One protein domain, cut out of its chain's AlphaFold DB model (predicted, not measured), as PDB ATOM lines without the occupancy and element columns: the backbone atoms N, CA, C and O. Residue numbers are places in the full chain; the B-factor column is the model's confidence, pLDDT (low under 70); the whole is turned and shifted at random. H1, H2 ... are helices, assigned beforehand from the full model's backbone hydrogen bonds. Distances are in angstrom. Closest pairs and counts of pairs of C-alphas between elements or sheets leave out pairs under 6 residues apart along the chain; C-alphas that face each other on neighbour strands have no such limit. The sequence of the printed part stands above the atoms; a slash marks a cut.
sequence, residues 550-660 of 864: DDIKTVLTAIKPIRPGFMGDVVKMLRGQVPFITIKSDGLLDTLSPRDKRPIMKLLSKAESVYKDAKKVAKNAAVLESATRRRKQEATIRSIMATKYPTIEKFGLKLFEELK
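This is residues 550 to 660 of the 864 residues of an uncharacterized protein of Legionella brunensis (UniProt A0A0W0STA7). One very long helix, H4, makes the length of the model; a small head of H1, H2 and H3 gathers at its first end, and H5 turns off as a corner at its other end. The 111 printed residues hold five named helices, H1 to H5 in order, and no named strand: all helix. The whole is extended, with a radius of gyration of the C-alphas of 25.7 A, spanning 75 by 27 by 25 A.

Find C-alpha 550 at (223.861, 263.909, 180.775), where H1, residues 550 to 558, begins. H2 follows at residues 566 to 574, then H3 at 585 to 589. H4, residues 597 to 644, runs 67.7 A from C-alpha 597 at (240.840, 267.107, 181.136). H5, residues 646 to 659, runs 19.9 A to C-alpha 659 at (248.980, 212.480, 208.544).

Start at H4, the hub. Its residues 600 to 603 touch H1 at a steep tilt of 58 degrees, C-alphas 555 and 600 being closest at 6.1 A. H1 and H2 form a helical hairpin, closest at C-alphas 552 and 574, 6.8 A. H3 only just touches H4, with 3 pairs of C-alphas within 8 A, the closest being 589 and 597 at 6.3 A. H4 and H5 touch only at the corner, and only just, with 3 such pairs, the closest being C-alphas 641 and 649 at 6.0 A. In H1, H2, H3, H4 and H5 every O i to N i+4 pair is within hydrogen-bond range.

The C-alphas farthest apart, of Arg 595 and Thr 647, are 75.7 A apart. The printed part has no cut and no long link. Look for pLDDT under 70 at residues 564, 581 to 587 and 660.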
ATOM      1  N   ASP A 550     223.326 262.555 180.964       90.19
ATOM      2  CA  ASP A 550     223.861 263.909 180.775       90.19
ATOM      3  C   ASP A 550     225.381 263.969 181.012       90.19
ATOM      4  O   ASP A 550     226.115 264.571 180.222       90.19
ATOM      5  N   ASP A 551     225.881 263.267 182.030       91.50
ATOM      6  CA  ASP A 551     227.309 263.068 182.293       91.50
ATOM      7  C   ASP A 551     227.950 262.283 181.129       91.50
ATOM      8  O   ASP A 551     229.028 262.646 180.655       91.50
ATOM      9  N   ILE A 552     227.273 261.252 180.600       89.44
ATOM     10  CA  ILE A 552     227.734 260.485 179.428       89.44
ATOM     11  C   ILE A 552     227.836 261.389 178.198       89.44
ATOM     12  O   ILE A 552     228.881 261.412 177.549       89.44
ATOM     13  N   LYS A 553     226.796 262.172 177.883       90.31
ATOM     14  CA  LYS A 553     226.836 263.141 176.771       90.31
ATOM     15  C   LYS A 553     227.980 264.135 176.936       90.31
ATOM     16  O   LYS A 553     228.669 264.430 175.960       90.31
ATOM     17  N   THR A 554     228.215 264.608 178.158       89.38
ATOM     18  CA  THR A 554     229.318 265.526 178.472       89.38
ATOM     19  C   THR A 554     230.674 264.894 178.151       89.38
ATOM     20  O   THR A 554     231.505 265.523 177.499       89.38
ATOM     21  N   VAL A 555     230.880 263.627 178.526       86.69
ATOM     22  CA  VAL A 555     232.106 262.874 178.215       86.69
ATOM     23  C   VAL A 555     232.266 262.655 176.706       86.69
ATOM     24  O   VAL A 555     233.330 262.931 176.159       86.69
ATOM     25  N   LEU A 556     231.210 262.229 176.006       87.81
ATOM     26  CA  LEU A 556     231.264 261.951 174.562       87.81
ATOM     27  C   LEU A 556     231.498 263.202 173.712       87.81
ATOM     28  O   LEU A 556     232.155 263.115 172.680       87.81
ATOM     29  N   THR A 557     230.989 264.360 174.141       88.00
ATOM     30  CA  THR A 557     231.167 265.631 173.415       88.00
ATOM     31  C   THR A 557     232.608 266.145 173.514       88.00
ATOM     32  O   THR A 557     233.072 266.858 172.627       88.00
ATOM     33  N   ALA A 558     233.334 265.772 174.573       84.88
ATOM     34  CA  ALA A 558     234.706 266.214 174.818       84.88
ATOM     35  C   ALA A 558     235.777 265.326 174.148       84.88
ATOM     36  O   ALA A 558     236.909 265.769 173.949       84.88
ATOM     37  N   ILE A 559     235.438 264.079 173.812       84.25
ATOM     38  CA  ILE A 559     236.374 263.059 173.317       84.25
ATOM     39  C   ILE A 559     236.425 263.055 171.787       84.25
ATOM     40  O   ILE A 559     235.406 263.179 171.109       84.25
ATOM     41  N   LYS A 560     237.617 262.830 171.226       80.44
ATOM     42  CA  LYS A 560     237.806 262.603 169.783       80.44
ATOM     43  C   LYS A 560     237.923 261.105 169.468       80.44
ATOM     44  O   LYS A 560     238.623 260.394 170.187       80.44
ATOM     45  N   PRO A 561     237.272 260.600 168.404       76.56
ATOM     46  CA  PRO A 561     237.333 259.185 168.055       76.56
ATOM     47  C   PRO A 561     238.715 258.808 167.504       76.56
ATOM     48  O   PRO A 561     239.202 259.446 166.577       76.56
ATOM     49  N   ILE A 562     239.328 257.755 168.056       70.56
ATOM     50  CA  ILE A 562     240.678 257.293 167.664       70.56
ATOM     51  C   ILE A 562     240.619 256.141 166.645       70.56
ATOM     52  O   ILE A 562     241.518 255.974 165.827       70.56
ATOM     53  N   ARG A 563     239.548 255.336 166.679       73.94
ATOM     54  CA  ARG A 563     239.328 254.199 165.772       73.94
ATOM     55  C   ARG A 563     237.838 253.981 165.484       73.94
ATOM     56  O   ARG A 563     237.002 254.403 166.292       73.94
ATOM     57  N   PRO A 564     237.477 253.282 164.392       62.56
ATOM     58  CA  PRO A 564     236.107 252.823 164.177       62.56
ATOM     59  C   PRO A 564     235.587 252.043 165.396       62.56
ATOM     60  O   PRO A 564     236.313 251.252 166.001       62.56
ATOM     61  N   GLY A 565     234.344 252.314 165.799       71.75
ATOM     62  CA  GLY A 565     233.714 251.689 166.970       71.75
ATOM     63  C   GLY A 565     234.105 252.276 168.335       71.75
ATOM     64  O   GLY A 565     233.399 252.021 169.305       71.75
ATOM     65  N   PHE A 566     235.133 253.131 168.421       76.94
ATOM     66  CA  PHE A 566     235.638 253.676 169.694       76.94
ATOM     67  C   PHE A 566     234.562 254.373 170.536       76.94
ATOM     68  O   PHE A 566     234.433 254.093 171.721       76.94
ATOM     69  N   MET A 567     233.743 255.236 169.925       79.56
ATOM     70  CA  MET A 567     232.659 255.918 170.647       79.56
ATOM     71  C   MET A 567     231.609 254.935 171.173       79.56
ATOM     72  O   MET A 567     231.105 255.109 172.279       79.56
ATOM     73  N   GLY A 568     231.313 253.879 170.410       80.81
ATOM     74  CA  GLY A 568     230.420 252.811 170.852       80.81
ATOM     75  C   GLY A 568     230.975 252.076 172.071       80.81
ATOM     76  O   GLY A 568     230.227 251.793 173.002       80.81
ATOM     77  N   ASP A 569     232.284 251.840 172.106       76.94
ATOM     78  CA  ASP A 569     232.957 251.187 173.230       76.94
ATOM     79  C   ASP A 569     232.965 252.076 174.486       76.94
ATOM     80  O   ASP A 569     232.669 251.586 175.577       76.94
ATOM     81  N   VAL A 570     233.198 253.390 174.345       82.75
ATOM     82  CA  VAL A 570     233.101 254.363 175.457       82.75
ATOM     83  C   VAL A 570     231.680 254.394 176.023       82.75
ATOM     84  O   VAL A 570     231.499 254.348 177.239       82.75
ATOM     85  N   VAL A 571     230.660 254.422 175.160       86.69
ATOM     86  CA  VAL A 571     229.248 254.386 175.582       86.69
ATOM     87  C   VAL A 571     228.941 253.099 176.338       86.69
ATOM     88  O   VAL A 571     228.393 253.155 177.439       86.69
ATOM     89  N   LYS A 572     229.309 251.943 175.776       82.88
ATOM     90  CA  LYS A 572     229.115 250.640 176.425       82.88
ATOM     91  C   LYS A 572     229.806 250.598 177.787       82.88
ATOM     92  O   LYS A 572     229.221 250.102 178.744       82.88
ATOM     93  N   MET A 573     231.013 251.157 177.895       85.94
ATOM     94  CA  MET A 573     231.783 251.204 179.139       85.94
ATOM     95  C   MET A 573     231.091 252.061 180.200       85.94
ATOM     96  O   MET A 573     230.860 251.590 181.309       85.94
ATOM     97  N   LEU A 574     230.702 253.294 179.866       88.44
ATOM     98  CA  LEU A 574     230.033 254.198 180.811       88.44
ATOM     99  C   LEU A 574     228.621 253.728 181.185       88.44
ATOM    100  O   LEU A 574     228.142 254.028 182.276       88.44
ATOM    101  N   ARG A 575     227.968 252.947 180.318       88.81
ATOM    102  CA  ARG A 575     226.704 252.257 180.621       88.81
ATOM    103  C   ARG A 575     226.892 250.924 181.358       88.81
ATOM    104  O   ARG A 575     225.905 250.236 181.599       88.81
ATOM    105  N   GLY A 576     228.131 250.547 181.684       80.12
ATOM    106  CA  GLY A 576     228.459 249.309 182.394       80.12
ATOM    107  C   GLY A 576     228.168 248.023 181.616       80.12
ATOM    108  O   GLY A 576     228.094 246.957 182.218       80.12
ATOM    109  N   GLN A 577     228.004 248.106 180.294       80.81
ATOM    110  CA  GLN A 577     227.781 246.964 179.394       80.81
ATOM    111  C   GLN A 577     229.084 246.218 179.067       80.81
ATOM    112  O   GLN A 577     229.054 245.103 178.559       80.81
ATOM    113  N   VAL A 578     230.230 246.844 179.343       71.44
ATOM    114  CA  VAL A 578     231.574 246.253 179.270       71.44
ATOM    115  C   VAL A 578     232.385 246.692 180.500       71.44
ATOM    116  O   VAL A 578     231.999 247.659 181.167       71.44
ATOM    117  N   PRO A 579     233.506 246.026 180.827       75.31
ATOM    118  CA  PRO A 579     234.341 246.403 181.963       75.31
ATOM    119  C   PRO A 579     234.892 247.821 181.856       75.31
ATOM    120  O   PRO A 579     235.325 248.260 180.787       75.31
ATOM    121  N   PHE A 580     234.999 248.492 183.003       73.12
ATOM    122  CA  PHE A 580     235.521 249.859 183.104       73.12
ATOM    123  C   PHE A 580     237.027 249.993 182.772       73.12
ATOM    124  O   PHE A 580     237.557 251.092 182.697       73.12
ATOM    125  N   ILE A 581     237.721 248.875 182.538       61.69
ATOM    126  CA  ILE A 581     239.150 248.805 182.178       61.69
ATOM    127  C   ILE A 581     239.409 248.680 180.667       61.69
ATOM    128  O   ILE A 581     240.561 248.672 180.242       61.69
ATOM    129  N   THR A 582     238.356 248.571 179.849       55.72
ATOM    130  CA  THR A 582     238.469 248.299 178.400       55.72
ATOM    131  C   THR A 582     239.117 249.461 177.636       55.72
ATOM    132  O   THR A 582     239.724 249.266 176.584       55.72
ATOM    133  N   ILE A 583     239.037 250.678 178.178       58.81
ATOM    134  CA  ILE A 583     239.720 251.861 177.658       58.81
ATOM    135  C   ILE A 583     240.601 252.392 178.786       58.81
ATOM    136  O   ILE A 583     240.081 252.902 179.777       58.81
ATOM    137  N   LYS A 584     241.930 252.254 178.666       57.16
ATOM    138  CA  LYS A 584     242.860 252.843 179.644       57.16
ATOM    139  C   LYS A 584     242.557 254.339 179.753       57.16
ATOM    140  O   LYS A 584     242.548 255.030 178.732       57.16
ATOM    141  N   SER A 585     242.319 254.820 180.975       55.34
ATOM    142  CA  SER A 585     242.024 256.227 181.280       55.34
ATOM    143  C   SER A 585     242.994 257.176 180.585       55.34
ATOM    144  O   SER A 585     242.577 258.199 180.056       55.34
ATOM    145  N   ASP A 586     244.262 256.784 180.502       55.09
ATOM    146  CA  ASP A 586     245.343 257.591 179.945       55.09
ATOM    147  C   ASP A 586     245.159 257.823 178.436       55.09
ATOM    148  O   ASP A 586     245.203 258.961 177.977       55.09
ATOM    149  N   GLY A 587     244.783 256.783 177.681       61.50
ATOM    150  CA  GLY A 587     244.496 256.906 176.248       61.50
ATOM    151  C   GLY A 587     243.217 257.695 175.941       61.50
ATOM    152  O   GLY A 587     243.093 258.275 174.866       61.50
ATOM    153  N   LEU A 588     242.268 257.754 176.883       70.19
ATOM    154  CA  LEU A 588     241.077 258.603 176.777       70.19
ATOM    155  C   LEU A 588     241.417 260.068 177.097       70.19
ATOM    156  O   LEU A 588     240.973 260.972 176.390       70.19
ATOM    157  N   LEU A 589     242.236 260.306 178.128       72.38
ATOM    158  CA  LEU A 589     242.700 261.633 178.542       72.38
ATOM    159  C   LEU A 589     243.557 262.314 177.466       72.38
ATOM    160  O   LEU A 589     243.521 263.542 177.349       72.38
ATOM    161  N   ASP A 590     244.269 261.537 176.651       74.62
ATOM    162  CA  ASP A 590     245.057 262.034 175.517       74.62
ATOM    163  C   ASP A 590     244.195 262.593 174.374       74.62
ATOM    164  O   ASP A 590     244.656 263.429 173.597       74.62
ATOM    165  N   THR A 591     242.915 262.212 174.299       76.81
ATOM    166  CA  THR A 591     241.972 262.749 173.298       76.81
ATOM    167  C   THR A 591     241.345 264.087 173.689       76.81
ATOM    168  O   THR A 591     240.697 264.725 172.853       76.81
ATOM    169  N   LEU A 592     241.518 264.510 174.946       81.38
ATOM    170  CA  LEU A 592     240.854 265.674 175.528       81.38
ATOM    171  C   LEU A 592     241.688 266.951 175.384       81.38
ATOM    172  O   LEU A 592     242.915 266.948 175.508       81.38
ATOM    173  N   SER A 593     241.001 268.085 175.229       81.75
ATOM    174  CA  SER A 593     241.640 269.400 175.318       81.75
ATOM    175  C   SER A 593     242.135 269.683 176.752       81.75
ATOM    176  O   SER A 593     241.542 269.183 177.714       81.75
ATOM    177  N   PRO A 594     243.167 270.529 176.958       80.06
ATOM    178  CA  PRO A 594     243.641 270.891 178.300       80.06
ATOM    179  C   PRO A 594     242.546 271.435 179.232       80.06
ATOM    180  O   PRO A 594     242.616 271.238 180.444       80.06
ATOM    181  N   ARG A 595     241.519 272.090 178.669       84.12
ATOM    182  CA  ARG A 595     240.377 272.642 179.411       84.12
ATOM    183  C   ARG A 595     239.428 271.551 179.918       84.12
ATOM    184  O   ARG A 595     238.905 271.673 181.024       84.12
ATOM    185  N   ASP A 596     239.255 270.482 179.146       82.88
ATOM    186  CA  ASP A 596     238.267 269.428 179.414       82.88
ATOM    187  C   ASP A 596     238.837 268.275 180.253       82.88
ATOM    188  O   ASP A 596     238.082 267.528 180.877       82.88
ATOM    189  N   LYS A 597     240.169 268.164 180.357       82.31
ATOM    190  CA  LYS A 597     240.840 267.107 181.136       82.31
ATOM    191  C   LYS A 597     240.342 267.018 182.579       82.31
ATOM    192  O   LYS A 597     239.958 265.946 183.032       82.31
ATOM    193  N   ARG A 598     240.320 268.133 183.318       82.88
ATOM    194  CA  ARG A 598     239.973 268.123 184.754       82.88
ATOM    195  C   ARG A 598     238.488 267.802 185.022       82.88
ATOM    196  O   ARG A 598     238.239 267.001 185.924       82.88
ATOM    197  N   PRO A 599     237.509 268.380 184.295       86.06
ATOM    198  CA  PRO A 599     236.097 268.004 184.426       86.06
ATOM    199  C   PRO A 599     235.820 266.540 184.072       86.06
ATOM    200  O   PRO A 599     235.183 265.836 184.856       86.06
ATOM    201  N   ILE A 600     236.342 266.060 182.940       87.31
ATOM    202  CA  ILE A 600     236.100 264.687 182.485       87.31
ATOM    203  C   ILE A 600     236.780 263.674 183.406       87.31
ATOM    204  O   ILE A 600     236.165 262.673 183.754       87.31
ATOM    205  N   MET A 601     237.987 263.961 183.903       83.56
ATOM    206  CA  MET A 601     238.659 263.106 184.886       83.56
ATOM    207  C   MET A 601     237.804 262.887 186.141       83.56
ATOM    208  O   MET A 601     237.711 261.763 186.615       83.56
ATOM    209  N   LYS A 602     237.110 263.919 186.647       86.56
ATOM    210  CA  LYS A 602     236.190 263.756 187.788       86.56
ATOM    211  C   LYS A 602     235.022 262.821 187.471       86.56
ATOM    212  O   LYS A 602     234.661 262.004 188.316       86.56
ATOM    213  N   LEU A 603     234.431 262.939 186.281       88.62
ATOM    214  CA  LEU A 603     233.339 262.062 185.843       88.62
ATOM    215  C   LEU A 603     233.818 260.619 185.673       88.62
ATOM    216  O   LEU A 603     233.141 259.695 186.116       88.62
ATOM    217  N   LEU A 604     235.012 260.418 185.116       86.12
ATOM    218  CA  LEU A 604     235.616 259.092 185.008       86.12
ATOM    219  C   LEU A 604     235.924 258.500 186.387       86.12
ATOM    220  O   LEU A 604     235.581 257.350 186.620       86.12
ATOM    221  N   SER A 605     236.461 259.274 187.335       85.06
ATOM    222  CA  SER A 605     236.670 258.800 188.712       85.06
ATOM    223  C   SER A 605     235.356 258.440 189.415       85.06
ATOM    224  O   SER A 605     235.301 257.466 190.164       85.06
ATOM    225  N   LYS A 606     234.275 259.191 189.163       88.88
ATOM    226  CA  LYS A 606     232.926 258.861 189.655       88.88
ATOM    227  C   LYS A 606     232.442 257.531 189.070       88.88
ATOM    228  O   LYS A 606     232.016 256.663 189.826       88.88
ATOM    229  N   ALA A 607     232.558 257.356 187.755       87.06
ATOM    230  CA  ALA A 607     232.202 256.115 187.070       87.06
ATOM    231  C   ALA A 607     233.025 254.918 187.585       87.06
ATOM    232  O   ALA A 607     232.480 253.843 187.825       87.06
ATOM    233  N   GLU A 608     234.322 255.129 187.828       85.38
ATOM    234  CA  GLU A 608     235.233 254.132 188.390       85.38
ATOM    235  C   GLU A 608     234.820 253.709 189.803       85.38
ATOM    236  O   GLU A 608     234.848 252.520 190.125       85.38
ATOM    237  N   SER A 609     234.411 254.663 190.647       85.81
ATOM    238  CA  SER A 609     233.916 254.378 191.998       85.81
ATOM    239  C   SER A 609     232.654 253.518 191.957       85.81
ATOM    240  O   SER A 609     232.604 252.478 192.608       85.81
ATOM    241  N   VAL A 610     231.665 253.901 191.138       88.12
ATOM    242  CA  VAL A 610     230.413 253.139 190.973       88.12
ATOM    243  C   VAL A 610     230.698 251.731 190.451       88.12
ATOM    244  O   VAL A 610     230.125 250.755 190.933       88.12
ATOM    245  N   TYR A 611     231.627 251.603 189.503       84.88
ATOM    246  CA  TYR A 611     232.079 250.309 189.005       84.88
ATOM    247  C   TYR A 611     232.717 249.458 190.110       84.88
ATOM    248  O   TYR A 611     232.367 248.286 190.253       84.88
ATOM    249  N   LYS A 612     233.624 250.031 190.915       82.75
ATOM    250  CA  LYS A 612     234.289 249.342 192.036       82.75
ATOM    251  C   LYS A 612     233.284 248.848 193.079       82.75
ATOM    252  O   LYS A 612     233.403 247.706 193.526       82.75
ATOM    253  N   ASP A 613     232.279 249.651 193.414       86.06
ATOM    254  CA  ASP A 613     231.228 249.269 194.361       86.06
ATOM    255  C   ASP A 613     230.337 248.154 193.805       86.06
ATOM    256  O   ASP A 613     230.137 247.132 194.466       86.06
ATOM    257  N   ALA A 614     229.882 248.285 192.556       83.38
ATOM    258  CA  ALA A 614     229.107 247.250 191.871       83.38
ATOM    259  C   ALA A 614     229.871 245.923 191.813       83.38
ATOM    260  O   ALA A 614     229.323 244.857 192.094       83.38
ATOM    261  N   LYS A 615     231.166 246.001 191.491       78.50
ATOM    262  CA  LYS A 615     232.079 244.861 191.447       78.50
ATOM    263  C   LYS A 615     232.207 244.199 192.818       78.50
ATOM    264  O   LYS A 615     232.142 242.977 192.917       78.50
ATOM    265  N   LYS A 616     232.344 244.989 193.886       82.81
ATOM    266  CA  LYS A 616     232.426 244.492 195.266       82.81
ATOM    267  C   LYS A 616     231.144 243.775 195.697       82.81
ATOM    268  O   LYS A 616     231.226 242.702 196.289       82.81
ATOM    269  N   VAL A 617     229.974 244.334 195.387       84.38
ATOM    270  CA  VAL A 617     228.673 243.722 195.708       84.38
ATOM    271  C   VAL A 617     228.500 242.392 194.981       84.38
ATOM    272  O   VAL A 617     228.217 241.382 195.626       84.38
ATOM    273  N   ALA A 618     228.742 242.360 193.669       77.62
ATOM    274  CA  ALA A 618     228.640 241.137 192.876       77.62
ATOM    275  C   ALA A 618     229.638 240.059 193.331       77.62
ATOM    276  O   ALA A 618     229.265 238.894 193.456       77.62
ATOM    277  N   LYS A 619     230.875 240.448 193.675       78.56
ATOM    278  CA  LYS A 619     231.872 239.540 194.262       78.56
ATOM    279  C   LYS A 619     231.368 238.917 195.563       78.56
ATOM    280  O   LYS A 619     231.438 237.703 195.725       78.56
ATOM    281  N   ASN A 620     230.831 239.726 196.476       80.69
ATOM    282  CA  ASN A 620     230.318 239.243 197.759       80.69
ATOM    283  C   ASN A 620     229.104 238.317 197.593       80.69
ATOM    284  O   ASN A 620     229.032 237.288 198.264       80.69
ATOM    285  N   ALA A 621     228.179 238.651 196.687       79.75
ATOM    286  CA  ALA A 621     227.022 237.813 196.379       79.75
ATOM    287  C   ALA A 621     227.449 236.451 195.806       79.75
ATOM    288  O   ALA A 621     227.021 235.416 196.313       79.75
ATOM    289  N   ALA A 622     228.369 236.443 194.834       71.69
ATOM    290  CA  ALA A 622     228.904 235.215 194.243       71.69
ATOM    291  C   ALA A 622     229.640 234.339 195.274       71.69
ATOM    292  O   ALA A 622     229.503 233.114 195.270       71.69
ATOM    293  N   VAL A 623     230.400 234.951 196.193       76.69
ATOM    294  CA  VAL A 623     231.066 234.236 197.295       76.69
ATOM    295  C   VAL A 623     230.043 233.596 198.237       76.69
ATOM    296  O   VAL A 623     230.208 232.434 198.610       76.69
ATOM    297  N   LEU A 624     228.979 234.316 198.603       79.00
ATOM    298  CA  LEU A 624     227.933 233.807 199.494       79.00
ATOM    299  C   LEU A 624     227.127 232.668 198.854       79.00
ATOM    300  O   LEU A 624     226.862 231.653 199.507       79.00
ATOM    301  N   GLU A 625     226.757 232.813 197.584       75.31
ATOM    302  CA  GLU A 625     226.053 231.780 196.820       75.31
ATOM    303  C   GLU A 625     226.907 230.512 196.704       75.31
ATOM    304  O   GLU A 625     226.449 229.416 197.039       75.31
ATOM    305  N   SER A 626     228.183 230.669 196.340       73.00
ATOM    306  CA  SER A 626     229.158 229.576 196.276       73.00
ATOM    307  C   SER A 626     229.329 228.877 197.629       73.00
ATOM    308  O   SER A 626     229.273 227.648 197.703       73.00
ATOM    309  N   ALA A 627     229.445 229.635 198.724       77.06
ATOM    310  CA  ALA A 627     229.545 229.080 200.074       77.06
ATOM    311  C   ALA A 627     228.283 228.303 200.485       77.06
ATOM    312  O   ALA A 627     228.378 227.236 201.093       77.06
ATOM    313  N   THR A 628     227.098 228.805 200.131       79.56
ATOM    314  CA  THR A 628     225.819 228.146 200.436       79.56
ATOM    315  C   THR A 628     225.662 226.848 199.649       79.56
ATOM    316  O   THR A 628     225.300 225.819 200.224       79.56
ATOM    317  N   ARG A 629     225.981 226.867 198.348       77.81
ATOM    318  CA  ARG A 629     225.992 225.673 197.493       77.81
ATOM    319  C   ARG A 629     226.962 224.626 198.032       77.81
ATOM    320  O   ARG A 629     226.578 223.471 198.188       77.81
ATOM    321  N   ARG A 630     228.173 225.052 198.395       78.69
ATOM    322  CA  ARG A 630     229.204 224.183 198.965       78.69
ATOM    323  C   ARG A 630     228.739 223.509 200.256       78.69
ATOM    324  O   ARG A 630     228.880 222.302 200.371       78.69
ATOM    325  N   ARG A 631     228.104 224.236 201.183       83.19
ATOM    326  CA  ARG A 631     227.558 223.644 202.421       83.19
ATOM    327  C   ARG A 631     226.501 222.571 202.155       83.19
ATOM    328  O   ARG A 631     226.506 221.539 202.818       83.19
ATOM    329  N   LYS A 632     225.593 222.802 201.198       84.81
ATOM    330  CA  LYS A 632     224.573 221.807 200.816       84.81
ATOM    331  C   LYS A 632     225.209 220.551 200.224       84.81
ATOM    332  O   LYS A 632     224.819 219.440 200.574       84.81
ATOM    333  N   GLN A 633     226.199 220.733 199.357       83.50
ATOM    334  CA  GLN A 633     226.932 219.630 198.754       83.50
ATOM    335  C   GLN A 633     227.738 218.848 199.798       83.50
ATOM    336  O   GLN A 633     227.630 217.632 199.850       83.50
ATOM    337  N   GLU A 634     228.461 219.528 200.691       85.94
ATOM    338  CA  GLU A 634     229.193 218.895 201.796       85.94
ATOM    339  C   GLU A 634     228.260 218.093 202.714       85.94
ATOM    340  O   GLU A 634     228.609 216.990 203.123       85.94
ATOM    341  N   ALA A 635     227.056 218.597 203.010       87.56
ATOM    342  CA  ALA A 635     226.059 217.852 203.781       87.56
ATOM    343  C   ALA A 635     225.561 216.599 203.039       87.56
ATOM    344  O   ALA A 635     225.413 215.541 203.651       87.56
ATOM    345  N   THR A 636     225.350 216.707 201.725       89.94
ATOM    346  CA  THR A 636     224.939 215.583 200.868       89.94
ATOM    347  C   THR A 636     226.029 214.513 200.824       89.94
ATOM    348  O   THR A 636     225.753 213.350 201.099       89.94
ATOM    349  N   ILE A 637     227.281 214.917 200.589       91.56
ATOM    350  CA  ILE A 637     228.441 214.021 200.576       91.56
ATOM    351  C   ILE A 637     228.599 213.331 201.931       91.56
ATOM    352  O   ILE A 637     228.754 212.118 201.961       91.56
ATOM    353  N   ARG A 638     228.502 214.056 203.056       90.75
ATOM    354  CA  ARG A 638     228.555 213.438 204.396       90.75
ATOM    355  C   ARG A 638     227.470 212.384 204.586       90.75
ATOM    356  O   ARG A 638     227.752 211.316 205.111       90.75
ATOM    357  N   SER A 639     226.246 212.662 204.141       94.06
ATOM    358  CA  SER A 639     225.161 211.680 204.201       94.06
ATOM    359  C   SER A 639     225.463 210.448 203.350       94.06
ATOM    360  O   SER A 639     225.199 209.334 203.791       94.06
ATOM    361  N   ILE A 640     226.001 210.628 202.141       93.94
ATOM    362  CA  ILE A 640     226.358 209.525 201.240       93.94
ATOM    363  C   ILE A 640     227.491 208.688 201.834       93.94
ATOM    364  O   ILE A 640     227.371 207.470 201.876       93.94
ATOM    365  N   MET A 641     228.548 209.320 202.347       95.88
ATOM    366  CA  MET A 641     229.668 208.617 202.979       95.88
ATOM    367  C   MET A 641     229.197 207.784 204.176       95.88
ATOM    368  O   MET A 641     229.454 206.588 204.209       95.88
ATOM    369  N   ALA A 642     228.390 208.362 205.067       93.50
ATOM    370  CA  ALA A 642     227.907 207.655 206.252       93.50
ATOM    371  C   ALA A 642     226.953 206.487 205.939       93.50
ATOM    372  O   ALA A 642     226.822 205.569 206.746       93.50
ATOM    373  N   THR A 643     226.247 206.531 204.802       94.75
ATOM    374  CA  THR A 643     225.217 205.535 204.451       94.75
ATOM    375  C   THR A 643     225.701 204.480 203.465       94.75
ATOM    376  O   THR A 643     225.373 203.310 203.636       94.75
ATOM    377  N   LYS A 644     226.458 204.880 202.438       95.12
ATOM    378  CA  LYS A 644     226.928 204.004 201.356       95.12
ATOM    379  C   LYS A 644     228.396 203.604 201.496       95.12
ATOM    380  O   LYS A 644     228.755 202.544 200.999       95.12
ATOM    381  N   TYR A 645     229.226 204.427 202.146       97.06
ATOM    382  CA  TYR A 645     230.683 204.235 202.202       97.06
ATOM    383  C   TYR A 645     231.294 204.381 203.619       97.06
ATOM    384  O   TYR A 645     232.286 205.110 203.793       97.06
ATOM    385  N   PRO A 646     230.704 203.764 204.664       96.88
ATOM    386  CA  PRO A 646     231.133 203.972 206.048       96.88
ATOM    387  C   PRO A 646     232.573 203.508 206.320       96.88
ATOM    388  O   PRO A 646     233.270 204.095 207.154       96.88
ATOM    389  N   THR A 647     233.051 202.477 205.626       95.88
ATOM    390  CA  THR A 647     234.406 201.932 205.776       95.88
ATOM    391  C   THR A 647     235.426 202.863 205.131       95.88
ATOM    392  O   THR A 647     236.411 203.227 205.780       95.88
ATOM    393  N   ILE A 648     235.169 203.336 203.906       96.38
ATOM    394  CA  ILE A 648     235.998 204.352 203.234       96.38
ATOM    395  C   ILE A 648     236.089 205.623 204.090       96.38
ATOM    396  O   ILE A 648     237.183 206.158 204.270       96.38
ATOM    397  N   GLU A 649     234.972 206.099 204.652       95.69
ATOM    398  CA  GLU A 649     234.954 207.284 205.521       95.69
ATOM    399  C   GLU A 649     235.807 207.085 206.779       95.69
ATOM    400  O   GLU A 649     236.687 207.900 207.071       95.69
ATOM    401  N   LYS A 650     235.604 205.973 207.493       94.31
ATOM    402  CA  LYS A 650     236.360 205.631 208.706       94.31
ATOM    403  C   LYS A 650     237.869 205.628 208.453       94.31
ATOM    404  O   LYS A 650     238.624 206.212 209.230       94.31
ATOM    405  N   PHE A 651     238.319 204.972 207.385       92.19
ATOM    406  CA  PHE A 651     239.748 204.847 207.089       92.19
ATOM    407  C   PHE A 651     240.356 206.109 206.493       92.19
ATOM    408  O   PHE A 651     241.472 206.469 206.869       92.19
ATOM    409  N   GLY A 652     239.619 206.819 205.640       91.38
ATOM    410  CA  GLY A 652     240.033 208.126 205.138       91.38
ATOM    411  C   GLY A 652     240.249 209.126 206.274       91.38
ATOM    412  O   GLY A 652     241.257 209.830 206.283       91.38
ATOM    413  N   LEU A 653     239.359 209.157 207.273       92.12
ATOM    414  CA  LEU A 653     239.522 209.996 208.465       92.12
ATOM    415  C   LEU A 653     240.710 209.558 209.324       92.12
ATOM    416  O   LEU A 653     241.523 210.400 209.697       92.12
ATOM    417  N   LYS A 654     240.857 208.254 209.586       91.50
ATOM    418  CA  LYS A 654     241.969 207.733 210.393       91.50
ATOM    419  C   LYS A 654     243.326 208.058 209.765       91.50
ATOM    420  O   LYS A 654     244.203 208.576 210.443       91.50
ATOM    421  N   LEU A 655     243.500 207.819 208.464       89.88
ATOM    422  CA  LEU A 655     244.746 208.156 207.763       89.88
ATOM    423  C   LEU A 655     244.993 209.666 207.724       89.88
ATOM    424  O   LEU A 655     246.129 210.105 207.872       89.88
ATOM    425  N   PHE A 656     243.941 210.471 207.578       88.38
ATOM    426  CA  PHE A 656     244.057 211.922 207.679       88.38
ATOM    427  C   PHE A 656     244.533 212.382 209.061       88.38
ATOM    428  O   PHE A 656     245.360 213.287 209.142       88.38
ATOM    429  N   GLU A 657     244.037 211.775 210.139       88.44
ATOM    430  CA  GLU A 657     244.479 212.051 211.512       88.44
ATOM    431  C   GLU A 657     245.945 211.662 211.727       88.44
ATOM    432  O   GLU A 657     246.706 212.452 212.286       88.44
ATOM    433  N   GLU A 658     246.362 210.501 211.220       85.25
ATOM    434  CA  GLU A 658     247.755 210.041 211.281       85.25
ATOM    435  C   GLU A 658     248.711 210.925 210.467       85.25
ATOM    436  O   GLU A 658     249.872 211.078 210.845       85.25
ATOM    437  N   LEU A 659     248.230 211.528 209.374       82.88
ATOM    438  CA  LEU A 659     248.980 212.480 208.544       82.88
ATOM    439  C   LEU A 659     248.935 213.919 209.063       82.88
ATOM    440  O   LEU A 659     249.673 214.771 208.559       82.88
ATOM    441  N   LYS A 660     248.041 214.245 210.003       69.25
ATOM    442  CA  LYS A 660     247.780 215.629 210.400       69.25
ATOM    443  C   LYS A 660     249.006 216.220 211.100       69.25
ATOM    444  O   LYS A 660     249.158 216.147 212.314       69.25
TER     445      LYS A 660